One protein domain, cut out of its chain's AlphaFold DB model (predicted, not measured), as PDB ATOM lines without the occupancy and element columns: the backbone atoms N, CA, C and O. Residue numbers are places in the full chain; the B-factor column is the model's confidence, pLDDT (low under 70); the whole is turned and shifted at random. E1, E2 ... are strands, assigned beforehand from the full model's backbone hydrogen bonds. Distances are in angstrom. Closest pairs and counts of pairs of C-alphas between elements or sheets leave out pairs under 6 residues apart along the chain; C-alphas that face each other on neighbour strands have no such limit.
ATOM      1  N   LEU A 177      91.646 102.349 127.360       76.25
ATOM      2  CA  LEU A 177      92.480 102.238 128.543       76.25
ATOM      3  C   LEU A 177      91.654 101.693 129.714       76.25
ATOM      4  O   LEU A 177      90.469 102.009 129.833       76.25
ATOM      5  N   PRO A 178      92.250 100.884 130.601       78.06
ATOM      6  CA  PRO A 178      91.577 100.474 131.826       78.06
ATOM      7  C   PRO A 178      91.325 101.690 132.726       78.06
ATOM      8  O   PRO A 178      92.187 102.562 132.845       78.06
ATOM      9  N   ASP A 179      90.172 101.722 133.391       81.38
ATOM     10  CA  ASP A 179      89.895 102.699 134.445       81.38
ATOM     11  C   ASP A 179      90.836 102.466 135.646       81.38
ATOM     12  O   ASP A 179      90.829 101.372 136.221       81.38
ATOM     13  N   PRO A 180      91.642 103.462 136.066       78.44
ATOM     14  CA  PRO A 180      92.491 103.361 137.249       78.44
ATOM     15  C   PRO A 180      91.731 103.065 138.547       78.44
ATOM     16  O   PRO A 180      92.330 102.541 139.486       78.44
ATOM     17  N   ALA A 181      90.441 103.410 138.624       77.94
ATOM     18  CA  ALA A 181      89.586 103.133 139.776       77.94
ATOM     19  C   ALA A 181      88.952 101.727 139.745       77.94
ATOM     20  O   ALA A 181      88.295 101.330 140.713       77.94
ATOM     21  N   ALA A 182      89.161 100.953 138.674       82.69
ATOM     22  CA  ALA A 182      88.600  99.618 138.530       82.69
ATOM     23  C   ALA A 182      89.166  98.635 139.569       82.69
ATOM     24  O   ALA A 182      90.375  98.522 139.778       82.69
ATOM     25  N   ALA A 183      88.282  97.845 140.178       86.94
ATOM     26  CA  ALA A 183      88.654  96.803 141.133       86.94
ATOM     27  C   ALA A 183      89.304  95.579 140.458       86.94
ATOM     28  O   ALA A 183      90.021  94.814 141.105       86.94
ATOM     29  N   PHE A 184      89.030  95.369 139.170       86.75
ATOM     30  CA  PHE A 184      89.573  94.296 138.336       86.75
ATOM     31  C   PHE A 184      89.534  94.721 136.860       86.75
ATOM     32  O   PHE A 184      88.797  95.646 136.538       86.75
ATOM     33  N   PRO A 185      90.318  94.105 135.953       85.50
ATOM     34  CA  PRO A 185      90.378  94.541 134.561       85.50
ATOM     35  C   PRO A 185      89.285  93.914 133.685       85.50
ATOM     36  O   PRO A 185      88.883  92.765 133.887       85.50
ATOM     37  N   TRP A 186      88.884  94.633 132.632       88.56
ATOM     38  CA  TRP A 186      88.268  94.013 131.459       88.56
ATOM     39  C   TRP A 186      89.300  93.114 130.768       88.56
ATOM     40  O   TRP A 186      90.452  93.505 130.575       88.56
ATOM     41  N   ILE A 187      88.896  91.907 130.374       86.62
ATOM     42  CA  ILE A 187      89.788  90.918 129.760       86.62
ATOM     43  C   ILE A 187      89.371  90.713 128.309       86.62
ATOM     44  O   ILE A 187      88.216  90.408 128.035       86.62
ATOM     45  N   ARG A 188      90.311  90.818 127.371       88.75
ATOM     46  CA  ARG A 188      90.080  90.447 125.971       88.75
ATOM     47  C   ARG A 188      90.042  88.920 125.856       88.75
ATOM     48  O   ARG A 188      91.035  88.265 126.157       88.75
ATOM     49  N   SER A 189      88.896  88.356 125.488       87.06
ATOM     50  CA  SER A 189      88.610  86.913 125.553       87.06
ATOM     51  C   SER A 189      88.039  86.380 124.242       87.06
ATOM     52  O   SER A 189      87.572  87.153 123.413       87.06
ATOM     53  N   THR A 190      88.073  85.057 124.065       86.81
ATOM     54  CA  THR A 190      87.471  84.361 122.915       86.81
ATOM     55  C   THR A 190      86.405  83.364 123.361       86.81
ATOM     56  O   THR A 190      86.409  82.893 124.502       86.81
ATOM     57  N   GLY A 191      85.526  82.967 122.439       77.31
ATOM     58  CA  GLY A 191      84.529  81.919 122.681       77.31
ATOM     59  C   GLY A 191      85.132  80.546 123.018       77.31
ATOM     60  O   GLY A 191      84.558  79.788 123.795       77.31
ATOM     61  N   GLN A 192      86.339  80.238 122.535       72.06
ATOM     62  CA  GLN A 192      87.050  79.003 122.896       72.06
ATOM     63  C   GLN A 192      87.492  78.969 124.368       72.06
ATOM     64  O   GLN A 192      87.566  77.897 124.970       72.06
ATOM     65  N   GLN A 193      87.778  80.127 124.968       66.38
ATOM     66  CA  GLN A 193      88.175  80.241 126.378       66.38
ATOM     67  C   GLN A 193      86.962  80.299 127.330       66.38
ATOM     68  O   GLN A 193      87.125  80.181 128.543       66.38
ATOM     69  N   ALA A 194      85.745  80.420 126.784       61.47
ATOM     70  CA  ALA A 194      84.488  80.652 127.500       61.47
ATOM     71  C   ALA A 194      83.770  79.390 128.024       61.47
ATOM     72  O   ALA A 194      82.722  79.507 128.666       61.47
ATOM     73  N   ALA A 195      84.300  78.187 127.770       53.97
ATOM     74  CA  ALA A 195      83.582  76.912 127.913       53.97
ATOM     75  C   ALA A 195      83.082  76.555 129.338       53.97
ATOM     76  O   ALA A 195      82.432  75.525 129.507       53.97
ATOM     77  N   ALA A 196      83.339  77.381 130.360       52.47
ATOM     78  CA  ALA A 196      82.931  77.124 131.745       52.47
ATOM     79  C   ALA A 196      82.193  78.279 132.466       52.47
ATOM     80  O   ALA A 196      81.795  78.090 133.613       52.47
ATOM     81  N   SER A 197      81.984  79.453 131.849       60.19
ATOM     82  CA  SER A 197      81.654  80.691 132.597       60.19
ATOM     83  C   SER A 197      80.396  81.457 132.162       60.19
ATOM     84  O   SER A 197      80.147  82.545 132.677       60.19
ATOM     85  N   GLY A 198      79.584  80.929 131.238       66.44
ATOM     86  CA  GLY A 198      78.402  81.650 130.731       66.44
ATOM     87  C   GLY A 198      78.742  82.854 129.841       66.44
ATOM     88  O   GLY A 198      77.895  83.713 129.607       66.44
ATOM     89  N   SER A 199      79.980  82.919 129.356       74.75
ATOM     90  CA  SER A 199      80.447  83.904 128.382       74.75
ATOM     91  C   SER A 199      79.978  83.538 126.959       74.75
ATOM     92  O   SER A 199      79.671  82.366 126.714       74.75
ATOM     93  N   PRO A 200      79.906  84.500 126.017       80.69
ATOM     94  CA  PRO A 200      79.543  84.235 124.628       80.69
ATOM     95  C   PRO A 200      80.385  83.113 124.016       80.69
ATOM     96  O   PRO A 200      81.618  83.154 124.055       80.69
ATOM     97  N   ALA A 201      79.711  82.120 123.428       81.00
ATOM     98  CA  ALA A 201      80.360  81.011 122.725       81.00
ATOM     99  C   ALA A 201      81.001  81.453 121.401       81.00
ATOM    100  O   ALA A 201      81.920  80.805 120.903       81.00
ATOM    101  N   VAL A 202      80.512  82.554 120.836       79.00
ATOM    102  CA  VAL A 202      81.034  83.167 119.622       79.00
ATOM    103  C   VAL A 202      81.125  84.672 119.814       79.00
ATOM    104  O   VAL A 202      80.294  85.276 120.491       79.00
ATOM    105  N   ASP A 203      82.163  85.235 119.228       81.00
ATOM    106  CA  ASP A 203      82.372  86.663 119.047       81.00
ATOM    107  C   ASP A 203      81.336  87.266 118.087       81.00
ATOM    108  O   ASP A 203      80.909  86.576 117.156       81.00
ATOM    109  N   HIS A 204      80.925  88.519 118.303       78.19
ATOM    110  CA  HIS A 204      79.887  89.138 117.478       78.19
ATOM    111  C   HIS A 204      80.448  89.558 116.115       78.19
ATOM    112  O   HIS A 204      79.817  89.291 115.090       78.19
ATOM    113  N   THR A 205      81.664  90.109 116.088       71.56
ATOM    114  CA  THR A 205      82.330  90.562 114.859       71.56
ATOM    115  C   THR A 205      82.458  89.446 113.812       71.56
ATOM    116  O   THR A 205      82.105  89.624 112.642       71.56
ATOM    117  N   LEU A 206      82.980  88.281 114.210       69.00
ATOM    118  CA  LEU A 206      83.231  87.153 113.306       69.00
ATOM    119  C   LEU A 206      82.127  86.098 113.306       69.00
ATOM    120  O   LEU A 206      82.101  85.254 112.411       69.00
ATOM    121  N   GLY A 207      81.274  86.066 114.331       72.00
ATOM    122  CA  GLY A 207      80.340  84.960 114.545       72.00
ATOM    123  C   GLY A 207      81.046  83.627 114.821       72.00
ATOM    124  O   GLY A 207      80.479  82.564 114.567       72.00
ATOM    125  N   THR A 208      82.297  83.653 115.304       74.81
ATOM    126  CA  THR A 208      83.098  82.443 115.559       74.81
ATOM    127  C   THR A 208      83.646  82.397 116.980       74.81
ATOM    128  O   THR A 208      83.845  83.419 117.627       74.81
ATOM    129  N   GLU A 209      83.978  81.198 117.458       80.12
ATOM    130  CA  GLU A 209      84.610  80.984 118.768       80.12
ATOM    131  C   GLU A 209      86.046  81.545 118.871       80.12
ATOM    132  O   GLU A 209      86.604  81.612 119.965       80.12
ATOM    133  N   ARG A 210      86.659  81.929 117.741       78.94
ATOM    134  CA  ARG A 210      88.034  82.457 117.664       78.94
ATOM    135  C   ARG A 210      88.107  83.979 117.593       78.94
ATOM    136  O   ARG A 210      89.211  84.511 117.675       78.94
ATOM    137  N   GLY A 211      86.978  84.657 117.396       77.19
ATOM    138  CA  GLY A 211      86.936  86.111 117.501       77.19
ATOM    139  C   GLY A 211      87.091  86.568 118.951       77.19
ATOM    140  O   GLY A 211      87.016  85.755 119.881       77.19
ATOM    141  N   TYR A 212      87.359  87.853 119.120       83.50
ATOM    142  CA  TYR A 212      87.738  88.472 120.373       83.50
ATOM    143  C   TYR A 212      86.724  89.530 120.775       83.50
ATOM    144  O   TYR A 212      86.446  90.435 120.012       83.50
ATOM    145  N   TYR A 213      86.323  89.499 122.037       85.31
ATOM    146  CA  TYR A 213      85.475  90.514 122.655       85.31
ATOM    147  C   TYR A 213      86.035  90.904 124.027       85.31
ATOM    148  O   TYR A 213      86.902  90.214 124.584       85.31
ATOM    149  N   MET A 214      85.530  91.990 124.614       89.12
ATOM    150  CA  MET A 214      85.876  92.364 125.987       89.12
ATOM    151  C   MET A 214      84.935  91.711 126.981       89.12
ATOM    152  O   MET A 214      83.725  91.665 126.797       89.12
ATOM    153  N   SER A 215      85.517  91.190 128.052       87.19
ATOM    154  CA  SER A 215      84.868  90.301 129.001       87.19
ATOM    155  C   SER A 215      85.150  90.737 130.436       87.19
ATOM    156  O   SER A 215      86.303  90.739 130.872       87.19
ATOM    157  N   ALA A 216      84.096  91.007 131.198       85.12
ATOM    158  CA  ALA A 216      84.140  91.201 132.638       85.12
ATOM    159  C   ALA A 216      83.668  89.920 133.345       85.12
ATOM    160  O   ALA A 216      82.489  89.548 133.327       85.12
ATOM    161  N   GLN A 217      84.614  89.221 133.974       81.38
ATOM    162  CA  GLN A 217      84.395  87.937 134.644       81.38
ATOM    163  C   GLN A 217      83.780  88.129 136.041       81.38
ATOM    164  O   GLN A 217      84.403  87.824 137.055       81.38
ATOM    165  N   MET A 218      82.541  88.634 136.104       80.25
ATOM    166  CA  MET A 218      81.896  89.052 137.365       80.25
ATOM    167  C   MET A 218      81.841  87.952 138.427       80.25
ATOM    168  O   MET A 218      81.943  88.238 139.615       80.25
ATOM    169  N   TRP A 219      81.720  86.689 138.011       78.75
ATOM    170  CA  TRP A 219      81.706  85.522 138.897       78.75
ATOM    171  C   TRP A 219      82.961  85.376 139.778       78.75
ATOM    172  O   TRP A 219      82.902  84.682 140.792       78.75
ATOM    173  N   ALA A 220      84.083  85.996 139.405       84.06
ATOM    174  CA  ALA A 220      85.341  85.929 140.145       84.06
ATOM    175  C   ALA A 220      85.487  87.032 141.212       84.06
ATOM    176  O   ALA A 220      86.473  87.035 141.953       84.06
ATOM    177  N   HIS A 221      84.525  87.957 141.315       86.06
ATOM    178  CA  HIS A 221      84.633  89.149 142.155       86.06
ATOM    179  C   HIS A 221      83.436  89.304 143.111       86.06
ATOM    180  O   HIS A 221      82.321  88.905 142.773       86.06
ATOM    181  N   PRO A 222      83.628  89.881 144.316       88.75
ATOM    182  CA  PRO A 222      82.529  90.156 145.243       88.75
ATOM    183  C   PRO A 222      81.483  91.077 144.616       88.75
ATOM    184  O   PRO A 222      81.846  91.970 143.852       88.75
ATOM    185  N   ARG A 223      80.211  90.920 144.991       89.38
ATOM    186  CA  ARG A 223      79.126  91.815 144.566       89.38
ATOM    187  C   ARG A 223      79.454  93.283 144.865       89.38
ATOM    188  O   ARG A 223      79.895  93.600 145.969       89.38
ATOM    189  N   GLY A 224      79.180  94.161 143.904       86.00
ATOM    190  CA  GLY A 224      79.443  95.597 143.980       86.00
ATOM    191  C   GLY A 224      80.849  96.004 143.530       86.00
ATOM    192  O   GLY A 224      81.191  97.181 143.604       86.00
ATOM    193  N   SER A 225      81.674  95.056 143.072       87.88
ATOM    194  CA  SER A 225      82.988  95.367 142.504       87.88
ATOM    195  C   SER A 225      82.803  95.965 141.111       87.88
ATOM    196  O   SER A 225      82.058  95.418 140.301       87.88
ATOM    197  N   ARG A 226      83.484  97.074 140.824       86.06
ATOM    198  CA  ARG A 226      83.340  97.808 139.560       86.06
ATOM    199  C   ARG A 226      84.549  97.610 138.661       86.06
ATOM    200  O   ARG A 226      85.677  97.512 139.145       86.06
ATOM    201  N   VAL A 227      84.302  97.575 137.360       86.31
ATOM    202  CA  VAL A 227      85.321  97.533 136.315       86.31
ATOM    203  C   VAL A 227      84.968  98.530 135.226       86.31
ATOM    204  O   VAL A 227      83.810  98.623 134.833       86.31
ATOM    205  N   GLY A 228      85.961  99.258 134.733       84.06
ATOM    206  CA  GLY A 228      85.775 100.330 133.767       84.06
ATOM    207  C   GLY A 228      86.807 100.283 132.651       84.06
ATOM    208  O   GLY A 228      87.947  99.858 132.860       84.06
ATOM    209  N   MET A 229      86.410 100.714 131.459       80.88
ATOM    210  CA  MET A 229      87.344 101.100 130.403       80.88
ATOM    211  C   MET A 229      86.941 102.443 129.802       80.88
ATOM    212  O   MET A 229      85.756 102.758 129.702       80.88
ATOM    213  N   MET A 230      87.950 103.224 129.434       73.75
ATOM    214  CA  MET A 230      87.842 104.621 129.032       73.75
ATOM    215  C   MET A 230      88.540 104.827 127.691       73.75
ATOM    216  O   MET A 230      89.488 104.112 127.369       73.75
ATOM    217  N   MET A 231      88.130 105.827 126.919       66.31
ATOM    218  CA  MET A 231      88.887 106.236 125.733       66.31
ATOM    219  C   MET A 231      90.142 107.031 126.103       66.31
ATOM    220  O   MET A 231      90.110 107.865 127.002       66.31
ATOM    221  N   GLU A 232      91.229 106.836 125.352       53.97
ATOM    222  CA  GLU A 232      92.453 107.645 125.457       53.97
ATOM    223  C   GLU A 232      92.246 109.111 125.028       53.97
ATOM    224  O   GLU A 232      92.946 110.007 125.501       53.97
ATOM    225  N   VAL A 233      91.282 109.380 124.138       49.84
ATOM    226  CA  VAL A 233      91.119 110.691 123.501       49.84
ATOM    227  C   VAL A 233      89.850 111.391 123.981       49.84
ATOM    228  O   VAL A 233      88.756 111.202 123.459       49.84
ATOM    229  N   ASN A 234      90.067 112.274 124.945       47.91
ATOM    230  CA  ASN A 234      89.149 113.255 125.516       47.91
ATOM    231  C   ASN A 234      88.837 114.415 124.540       47.91
ATOM    232  O   ASN A 234      89.050 115.587 124.859       47.91
ATOM    233  N   ARG A 235      88.395 114.112 123.311       46.44
ATOM    234  CA  ARG A 235      87.950 115.156 122.372       46.44
ATOM    235  C   ARG A 235      86.556 115.648 122.776       46.44
ATOM    236  O   ARG A 235      85.732 114.818 123.144       46.44
ATOM    237  N   PRO A 236      86.285 116.965 122.712       47.22
ATOM    238  CA  PRO A 236      84.948 117.484 122.967       47.22
ATOM    239  C   PRO A 236      83.953 116.812 122.026       47.22
ATOM    240  O   PRO A 236      84.233 116.726 120.823       47.22
ATOM    241  N   THR A 237      82.810 116.372 122.554       49.16
ATOM    242  CA  THR A 237      81.698 115.922 121.719       49.16
ATOM    243  C   THR A 237      81.379 117.043 120.720       49.16
ATOM    244  O   THR A 237      81.127 118.177 121.142       49.16
ATOM    245  N   PRO A 238      81.435 116.785 119.403       49.50
ATOM    246  CA  PRO A 238      81.038 117.734 118.377       49.50
ATOM    247  C   PRO A 238      79.679 118.371 118.690       49.50
ATOM    248  O   PRO A 238      78.779 117.719 119.212       49.50
ATOM    249  N   THR A 239      79.496 119.647 118.339       50.50
ATOM    250  CA  THR A 239      78.241 120.386 118.596       50.50
ATOM    251  C   THR A 239      77.011 119.779 117.907       50.50
ATOM    252  O   THR A 239      75.878 120.108 118.247       50.50
ATOM    253  N   ASP A 240      77.227 118.924 116.909       53.88
ATOM    254  CA  ASP A 240      76.219 118.129 116.206       53.88
ATOM    255  C   ASP A 240      75.946 116.751 116.850       53.88
ATOM    256  O   ASP A 240      75.084 116.017 116.361       53.88
ATOM    257  N   GLY A 241      76.606 116.443 117.971       54.38
ATOM    258  CA  GLY A 241      76.465 115.226 118.772       54.38
ATOM    259  C   GLY A 241      77.352 114.073 118.300       54.38
ATOM    260  O   GLY A 241      77.896 114.091 117.195       54.38
ATOM    261  N   GLU A 242      77.464 113.037 119.128       62.41
ATOM    262  CA  GLU A 242      78.071 111.750 118.755       62.41
ATOM    263  C   GLU A 242      77.131 110.591 119.063       62.41
ATOM    264  O   GLU A 242      76.529 110.514 120.134       62.41
ATOM    265  N   CYS A 243      77.025 109.658 118.122       64.88
ATOM    266  CA  CYS A 243      76.298 108.417 118.287       64.88
ATOM    267  C   CYS A 243      77.253 107.297 118.660       64.88
ATOM    268  O   CYS A 243      78.134 106.926 117.885       64.88
ATOM    269  N   TRP A 244      77.007 106.711 119.816       69.75
ATOM    270  CA  TRP A 244      77.726 105.556 120.301       69.75
ATOM    271  C   TRP A 244      76.871 104.311 120.181       69.75
ATOM    272  O   TRP A 244      75.702 104.305 120.575       69.75
ATOM    273  N   THR A 245      77.468 103.244 119.661       68.50
ATOM    274  CA  THR A 245      76.806 101.950 119.518       68.50
ATOM    275  C   THR A 245      77.737 100.825 119.922       68.50
ATOM    276  O   THR A 245      78.925 100.886 119.629       68.50
ATOM    277  N   PHE A 246      77.211  99.791 120.564       74.31
ATOM    278  CA  PHE A 246      77.984  98.594 120.891       74.31
ATOM    279  C   PHE A 246      77.065  97.386 121.059       74.31
ATOM    280  O   PHE A 246      75.867  97.519 121.336       74.31
ATOM    281  N   PHE A 247      77.633  96.194 120.917       75.88
ATOM    282  CA  PHE A 247      76.958  94.944 121.232       75.88
ATOM    283  C   PHE A 247      77.332  94.506 122.639       75.88
ATOM    284  O   PHE A 247      78.464  94.688 123.083       75.88
ATOM    285  N   TYR A 248      76.373  93.928 123.356       82.00
ATOM    286  CA  TYR A 248      76.589  93.464 124.717       82.00
ATOM    287  C   TYR A 248      75.935  92.104 124.941       82.00
ATOM    288  O   TYR A 248      74.936  91.746 124.320       82.00
ATOM    289  N   HIS A 249      76.507  91.340 125.862       77.81
ATOM    290  CA  HIS A 249      75.965  90.067 126.300       77.81
ATOM    291  C   HIS A 249      76.058  89.971 127.816       77.81
ATOM    292  O   HIS A 249      77.149  89.958 128.388       77.81
ATOM    293  N   MET A 250      74.905  89.850 128.467       81.94
ATOM    294  CA  MET A 250      74.804  89.643 129.907       81.94
ATOM    295  C   MET A 250      74.123  88.308 130.176       81.94
ATOM    296  O   MET A 250      73.000  88.076 129.732       81.94
ATOM    297  N   ALA A 251      74.797  87.429 130.912       75.00
ATOM    298  CA  ALA A 251      74.267  86.119 131.272       75.00
ATOM    299  C   ALA A 251      74.602  85.759 132.721       75.00
ATOM    300  O   ALA A 251      75.542  86.297 133.314       75.00
ATOM    301  N   GLY A 252      73.815  84.847 133.292       71.06
ATOM    302  CA  GLY A 252      73.882  84.466 134.705       71.06
ATOM    303  C   GLY A 252      72.720  85.021 135.535       71.06
ATOM    304  O   GLY A 252      71.898  85.796 135.056       71.06
ATOM    305  N   GLY A 253      72.607  84.551 136.779       68.38
ATOM    306  CA  GLY A 253      71.593  85.014 137.725       68.38
ATOM    307  C   GLY A 253      72.203  86.019 138.694       68.38
ATOM    308  O   GLY A 253      73.113  85.649 139.427       68.38
ATOM    309  N   ASP A 254      71.673  87.246 138.739       75.56
ATOM    310  CA  ASP A 254      72.303  88.380 139.441       75.56
ATOM    311  C   ASP A 254      73.676  88.704 138.825       75.56
ATOM    312  O   ASP A 254      74.708  88.615 139.484       75.56
ATOM    313  N   THR A 255      73.684  89.014 137.523       71.38
ATOM    314  CA  THR A 255      74.887  89.367 136.750       71.38
ATOM    315  C   THR A 255      75.497  90.698 137.180       71.38
ATOM    316  O   THR A 255      76.717  90.840 137.145       71.38
ATOM    317  N   GLY A 256      74.661  91.633 137.636       78.62
ATOM    318  CA  GLY A 256      75.049  93.006 137.948       78.62
ATOM    319  C   GLY A 256      74.556  93.993 136.890       78.62
ATOM    320  O   GLY A 256      73.501  93.762 136.293       78.62
ATOM    321  N   THR A 257      75.291  95.080 136.665       81.31
ATOM    322  CA  THR A 257      74.893  96.165 135.750       81.31
ATOM    323  C   THR A 257      75.986  96.485 134.740       81.31
ATOM    324  O   THR A 257      77.167  96.325 135.037       81.31
ATOM    325  N   LEU A 258      75.581  96.967 133.566       81.00
ATOM    326  CA  LEU A 258      76.440  97.626 132.584       81.00
ATOM    327  C   LEU A 258      75.933  99.064 132.440       81.00
ATOM    328  O   LEU A 258      74.740  99.271 132.214       81.00
ATOM    329  N   SER A 259      76.827 100.029 132.601       76.94
ATOM    330  CA  SER A 259      76.534 101.455 132.645       76.94
ATOM    331  C   SER A 259      77.498 102.212 131.741       76.94
ATOM    332  O   SER A 259      78.681 101.887 131.656       76.94
ATOM    333  N   VAL A 260      76.992 103.253 131.086       73.56
ATOM    334  CA  VAL A 260      77.819 104.194 130.335       73.56
ATOM    335  C   VAL A 260      77.796 105.529 131.054       73.56
ATOM    336  O   VAL A 260      76.725 106.060 131.347       73.56
ATOM    337  N   HIS A 261      78.976 106.066 131.331       67.69
ATOM    338  CA  HIS A 261      79.145 107.336 132.011       67.69
ATOM    339  C   HIS A 261      79.902 108.308 131.119       67.69
ATOM    340  O   HIS A 261      80.910 107.957 130.509       67.69
ATOM    341  N   GLN A 262      79.441 109.552 131.101       63.47
ATOM    342  CA  GLN A 262      80.273 110.667 130.682       63.47
ATOM    343  C   GLN A 262      81.163 111.041 131.867       63.47
ATOM    344  O   GLN A 262      80.671 111.396 132.938       63.47
ATOM    345  N   GLN A 263      82.468 110.883 131.700       55.75
ATOM    346  CA  GLN A 263      83.468 111.131 132.724       55.75
ATOM    347  C   GLN A 263      84.173 112.451 132.447       55.75
ATOM    348  O   GLN A 263      84.734 112.660 131.376       55.75
ATOM    349  N   TRP A 264      84.171 113.323 133.448       49.94
ATOM    350  CA  TRP A 264      84.993 114.526 133.469       49.94
ATOM    351  C   TRP A 264      86.367 114.172 134.033       49.94
ATOM    352  O   TRP A 264      86.444 113.450 135.035       49.94
ATOM    353  N   SER A 265      87.451 114.665 133.436       45.44
ATOM    354  CA  SER A 265      88.794 114.507 134.006       45.44
ATOM    355  C   SER A 265      88.897 115.226 135.359       45.44
ATOM    356  O   SER A 265      89.279 116.390 135.436       45.44
ATOM    357  N   GLN A 266      88.593 114.527 136.453       44.56
ATOM    358  CA  GLN A 266      88.967 114.955 137.797       44.56
ATOM    359  C   GLN A 266      90.389 114.487 138.098       44.56
ATOM    360  O   GLN A 266      90.607 113.390 138.611       44.56
ATOM    361  N   HIS A 338      87.815 117.517 127.992       45.72
ATOM    362  CA  HIS A 338      87.899 116.301 128.829       45.72
ATOM    363  C   HIS A 338      86.611 115.616 129.313       45.72
ATOM    364  O   HIS A 338      86.590 115.055 130.412       45.72
ATOM    365  N   THR A 339      85.594 115.516 128.452       48.84
ATOM    366  CA  THR A 339      84.540 114.499 128.601       48.84
ATOM    367  C   THR A 339      84.957 113.194 127.919       48.84
ATOM    368  O   THR A 339      84.802 113.043 126.710       48.84
ATOM    369  N   GLY A 340      85.509 112.251 128.676       56.91
ATOM    370  CA  GLY A 340      85.714 110.876 128.215       56.91
ATOM    371  C   GLY A 340      84.448 110.045 128.407       56.91
ATOM    372  O   GLY A 340      83.615 110.366 129.252       56.91
ATOM    373  N   ILE A 341      84.287 108.958 127.654       67.44
ATOM    374  CA  ILE A 341      83.258 107.953 127.947       67.44
ATOM    375  C   ILE A 341      83.882 106.803 128.722       67.44
ATOM    376  O   ILE A 341      84.889 106.230 128.304       67.44
ATOM    377  N   LEU A 342      83.257 106.479 129.851       73.62
ATOM    378  CA  LEU A 342      83.564 105.341 130.700       73.62
ATOM    379  C   LEU A 342      82.471 104.290 130.515       73.62
ATOM    380  O   LEU A 342      81.307 104.518 130.851       73.62
ATOM    381  N   LEU A 343      82.859 103.122 130.010       78.38
ATOM    382  CA  LEU A 343      82.012 101.939 130.019       78.38
ATOM    383  C   LEU A 343      82.313 101.139 131.286       78.38
ATOM    384  O   LEU A 343      83.368 100.508 131.401       78.38
ATOM    385  N   GLU A 344      81.390 101.187 132.241       86.00
ATOM    386  CA  GLU A 344      81.534 100.576 133.557       86.00
ATOM    387  C   GLU A 344      80.590  99.386 133.711       86.00
ATOM    388  O   GLU A 344      79.436  99.423 133.293       86.00
ATOM    389  N   ALA A 345      81.048  98.329 134.367       83.50
ATOM    390  CA  ALA A 345      80.181  97.261 134.819       83.50
ATOM    391  C   ALA A 345      80.396  96.971 136.310       83.50
ATOM    392  O   ALA A 345      81.519  96.988 136.814       83.50
ATOM    393  N   GLU A 346      79.304  96.699 137.019       84.69
ATOM    394  CA  GLU A 346      79.302  96.356 138.442       84.69
ATOM    395  C   GLU A 346      78.935  94.882 138.594       84.69
ATOM    396  O   GLU A 346      77.939  94.430 138.028       84.69
ATOM    397  N   SER A 347      79.720  94.124 139.360       84.50
ATOM    398  CA  SER A 347      79.486  92.701 139.583       84.50
ATOM    399  C   SER A 347      78.261  92.452 140.465       84.50
ATOM    400  O   SER A 347      78.117  92.991 141.565       84.50
ATOM    401  N   GLY A 348      77.382  91.558 140.016       80.88
ATOM    402  CA  GLY A 348      76.424  90.894 140.898       80.88
ATOM    403  C   GLY A 348      77.060  89.693 141.613       80.88
ATOM    404  O   GLY A 348      78.258  89.678 141.882       80.88
ATOM    405  N   ASN A 349      76.270  88.667 141.940       72.06
ATOM    406  CA  ASN A 349      76.782  87.454 142.588       72.06
ATOM    407  C   ASN A 349      77.219  86.362 141.605       72.06
ATOM    408  O   ASN A 349      78.104  85.572 141.930       72.06
ATOM    409  N   ARG A 350      76.554  86.237 140.450       69.62
ATOM    410  CA  ARG A 350      76.797  85.153 139.487       69.62
ATOM    411  C   ARG A 350      76.446  85.605 138.080       69.62
ATOM    412  O   ARG A 350      75.326  85.419 137.611       69.62
ATOM    413  N   GLY A 351      77.431  86.120 137.362       71.81
ATOM    414  CA  GLY A 351      77.239  86.337 135.945       71.81
ATOM    415  C   GLY A 351      78.465  86.827 135.227       71.81
ATOM    416  O   GLY A 351      79.602  86.687 135.682       71.81
ATOM    417  N   PHE A 352      78.184  87.343 134.051       76.69
ATOM    418  CA  PHE A 352      79.171  87.712 133.081       76.69
ATOM    419  C   PHE A 352      78.643  88.856 132.223       76.69
ATOM    420  O   PHE A 352      77.471  88.839 131.841       76.69
ATOM    421  N   VAL A 353      79.517  89.806 131.900       83.69
ATOM    422  CA  VAL A 353      79.235  90.874 130.939       83.69
ATOM    423  C   VAL A 353      80.302  90.825 129.857       83.69
ATOM    424  O   VAL A 353      81.491  90.839 130.167       83.69
ATOM    425  N   ALA A 354      79.885  90.767 128.599       85.62
ATOM    426  CA  ALA A 354      80.756  91.034 127.464       85.62
ATOM    427  C   ALA A 354      80.237  92.196 126.644       85.62
ATOM    428  O   ALA A 354      79.029  92.433 126.593       85.62
ATOM    429  N   VAL A 355      81.173  92.867 125.986       85.25
ATOM    430  CA  VAL A 355      80.913  93.905 124.999       85.25
ATOM    431  C   VAL A 355      81.811  93.699 123.789       85.25
ATOM    432  O   VAL A 355      82.945  93.231 123.921       85.25
ATOM    433  N   ASP A 356      81.286  94.024 122.619       79.38
ATOM    434  CA  ASP A 356      81.964  93.874 121.336       79.38
ATOM    435  C   ASP A 356      81.476  94.949 120.353       79.38
ATOM    436  O   ASP A 356      80.435  95.572 120.587       79.38
ATOM    437  N   ASP A 357      82.210  95.151 119.256       71.56
ATOM    438  CA  ASP A 357      81.820  96.032 118.147       71.56
ATOM    439  C   ASP A 357      81.450  97.460 118.633       71.56
ATOM    440  O   ASP A 357      80.352  97.961 118.377       71.56
ATOM    441  N   ILE A 358      82.348  98.117 119.386       78.12
ATOM    442  CA  ILE A 358      82.140  99.501 119.853       78.12
ATOM    443  C   ILE A 358      82.362 100.461 118.688       78.12
ATOM    444  O   ILE A 358      83.460 100.518 118.149       78.12
ATOM    445  N   THR A 359      81.367 101.272 118.353       71.06
ATOM    446  CA  THR A 359      81.423 102.252 117.265       71.06
ATOM    447  C   THR A 359      81.007 103.635 117.759       71.06
ATOM    448  O   THR A 359      80.016 103.780 118.477       71.06
ATOM    449  N   VAL A 360      81.744 104.655 117.326       68.19
ATOM    450  CA  VAL A 360      81.478 106.078 117.554       68.19
ATOM    451  C   VAL A 360      81.301 106.757 116.199       68.19
ATOM    452  O   VAL A 360      82.197 106.754 115.361       68.19
ATOM    453  N   MET A 361      80.139 107.353 115.964       60.41
ATOM    454  CA  MET A 361      79.837 108.097 114.743       60.41
ATOM    455  C   MET A 361      79.570 109.558 115.075       60.41
ATOM    456  O   MET A 361      78.920 109.869 116.068       60.41
ATOM    457  N   LYS A 362      80.005 110.462 114.197       58.53
ATOM    458  CA  LYS A 362      79.622 111.873 114.290       58.53
ATOM    459  C   LYS A 362      78.143 112.054 113.960       58.53
ATOM    460  O   LYS A 362      77.641 111.481 112.988       58.53
ATOM    461  N   GLY A 363      77.482 112.911 114.722       55.03
ATOM    462  CA  GLY A 363      76.066 113.210 114.596       55.03
ATOM    463  C   GLY A 363      75.162 112.276 115.415       55.03
ATOM    464  O   GLY A 363      75.622 111.324 116.044       55.03
ATOM    465  N   PRO A 364      73.843 112.524 115.398       55.88
ATOM    466  CA  PRO A 364      72.878 111.764 116.185       55.88
ATOM    467  C   PRO A 364      72.691 110.338 115.656       55.88
ATOM    468  O   PRO A 364      72.799 110.089 114.450       55.88
ATOM    469  N   CYS A 365      72.312 109.409 116.541       57.62
ATOM    470  CA  CYS A 365      72.010 108.036 116.141       57.62
ATOM    471  C   CYS A 365      70.837 107.988 115.153       57.62
ATOM    472  O   CYS A 365      69.745 108.495 115.424       57.62
ATOM    473  N   LYS A 366      71.055 107.365 113.989       59.78
ATOM    474  CA  LYS A 366      70.039 107.214 112.940       59.78
ATOM    475  C   LYS A 366      69.516 105.778 112.917       59.78
ATOM    476  O   LYS A 366      70.207 104.869 112.474       59.78
ATOM    477  N   GLY A 367      68.261 105.596 113.328       52.53
ATOM    478  CA  GLY A 367      67.558 104.307 113.289       52.53
ATOM    479  C   GLY A 367      67.489 103.600 114.646       52.53
ATOM    480  O   GLY A 367      67.977 104.109 115.642       52.53
ATOM    481  N   LYS A 368      66.820 102.443 114.687       40.56
ATOM    482  CA  LYS A 368      66.881 101.498 115.811       40.56
ATOM    483  C   LYS A 368      67.735 100.326 115.357       40.56
ATOM    484  O   LYS A 368      67.347  99.656 114.399       40.56
ATOM    485  N   ALA A 369      68.853 100.059 116.016       44.50
ATOM    486  CA  ALA A 369      69.540  98.803 115.779       44.50
ATOM    487  C   ALA A 369      68.765  97.655 116.432       44.50
ATOM    488  O   ALA A 369      68.362  97.714 117.592       44.50
ATOM    489  N   HIS A 370      68.516  96.604 115.661       38.25
ATOM    490  CA  HIS A 370      68.083  95.337 116.224       38.25
ATOM    491  C   HIS A 370      69.309  94.679 116.877       38.25
ATOM    492  O   HIS A 370      70.287  94.421 116.186       38.25
ATOM    493  N   TYR A 371      69.227  94.387 118.181       40.81
ATOM    494  CA  TYR A 371      70.242  93.672 118.979       40.81
ATOM    495  C   TYR A 371      71.533  94.435 119.359       40.81
ATOM    496  O   TYR A 371      72.446  93.802 119.884       40.81
ATOM    497  N   SER A 372      71.602  95.763 119.191       45.28
ATOM    498  CA  SER A 372      72.649  96.609 119.799       45.28
ATOM    499  C   SER A 372      72.060  97.807 120.542       45.28
ATOM    500  O   SER A 372      70.946  98.244 120.242       45.28
ATOM    501  N   GLU A 373      72.798  98.317 121.532       48.59
ATOM    502  CA  GLU A 373      72.416  99.520 122.278       48.59
ATOM    503  C   GLU A 373      73.000 100.756 121.601       48.59
ATOM    504  O   GLU A 373      74.112 100.727 121.067       48.59
ATOM    505  N   GLN A 374      72.227 101.842 121.607       44.50
ATOM    506  CA  GLN A 374      72.597 103.105 120.981       44.50
ATOM    507  C   GLN A 374      72.292 104.263 121.919       44.50
ATOM    508  O   GLN A 374      71.213 104.320 122.512       44.50
ATOM    509  N   PHE A 375      73.203 105.225 122.003       44.56
ATOM    510  CA  PHE A 375      72.965 106.464 122.729       44.56
ATOM    511  C   PHE A 375      73.651 107.635 122.028       44.56
ATOM    512  O   PHE A 375      74.673 107.481 121.362       44.56
ATOM    513  N   THR A 376      73.030 108.808 122.123       38.22
ATOM    514  CA  THR A 376      73.566 110.059 121.584       38.22
ATOM    515  C   THR A 376      73.996 110.925 122.756       38.22
ATOM    516  O   THR A 376      73.197 111.110 123.678       38.22
ATOM    517  N   ILE A 377      75.240 111.397 122.719       42.72
ATOM    518  CA  ILE A 377      75.797 112.364 123.674       42.72
ATOM    519  C   ILE A 377      75.665 113.759 123.082       42.72
ATOM    520  O   ILE A 377      75.998 113.912 121.880       42.72
TER     521      ILE A 377
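What this domain is: This is residues 177 to 266 and 338 to 377 of the 377 residues of an uncharacterized protein of Electrophorus electricus (UniProt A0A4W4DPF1). What is the main shape? It is a sandwich of two strongly twisted sheets, partly face to face: a larger one, E1 E2 E7 E4 E8, and a smaller one, E3 E6 E5, with the strands of the one at 14 degrees to those of the other. What is it built of? The printed part has 130 residues with no named helix and eight strands, E1 to E8 in order along the chain; both sheets are antiparallel, and the class is all strand, though under half of the residues, 60, are in named strands. How large is it? It is compact, with a radius of gyration of the C-alphas of 15.0 A and spans of 45 by 34 by 22 A.

How they stand to each other: Which strands make the larger sheet? E1, residues 187 to 190, and E2, residues 212 to 216, form a hairpin, with N 187 and O 215 within hydrogen-bond range at 2.9 A. E2 is antiparallel to E7, residues 351 to 362 (N 216 and O 353, 2.8 A), and E7 to E4, residues 242 to 252, at 169 degrees (N 243 and O 361, 2.8 A). E4 is antiparallel to the edge strand E8, residues 373 to 376, with N 244 and O 375 2.9 A apart. Which make the smaller? E6, residues 339 to 347, is the inner strand, antiparallel to E3, residues 226 to 231 (N 229 and O 343, 3.0 A), and to E5, residues 256 to 264 (N 259 and O 344, 2.8 A). Residues 177 to 178 pair antiparallel with residues 229 to 230 of E3. How do the sheets meet? The parts that face each other are 9.7 A centre to centre, their best planes 5 degrees apart. The closest C-alphas of E5 and E7 are those of Gly 256 and Gly 351, 7.3 A apart; E1 and E8 are both apart from E3, E5 and E6.

Where its parts are: Where does the first strand begin and the last end? C-alpha 187 of E1 is at (89.788, 90.918, 129.760), and C-alpha 376 of E8 is at (73.566, 110.059, 121.584). Which strands are long? E7 spans 33.6 A, E4 31.9 A, E6 24.9 A and E5 24.1 A; E5 bends by 50 degrees at residue 260. How long are the others? E3 spans 17.1 A, E2 13.1 A, E8 10.6 A and E1 9.8 A.

The domain as a whole: How far does it reach? The two C-alphas farthest apart, those of Ala 196 and Thr 239, are 45.5 A apart. Where is it cut or loosely linked? Residues 267 to 337 are not printed, with C-alphas 266 and 338 9.1 A apart; the link E1 to E2, residues 191 to 211, is long. Where is confidence low? The mean pLDDT of the printed part is 70.2, and 52 residues are under 70, among them 231 to 245 and 360 to 377.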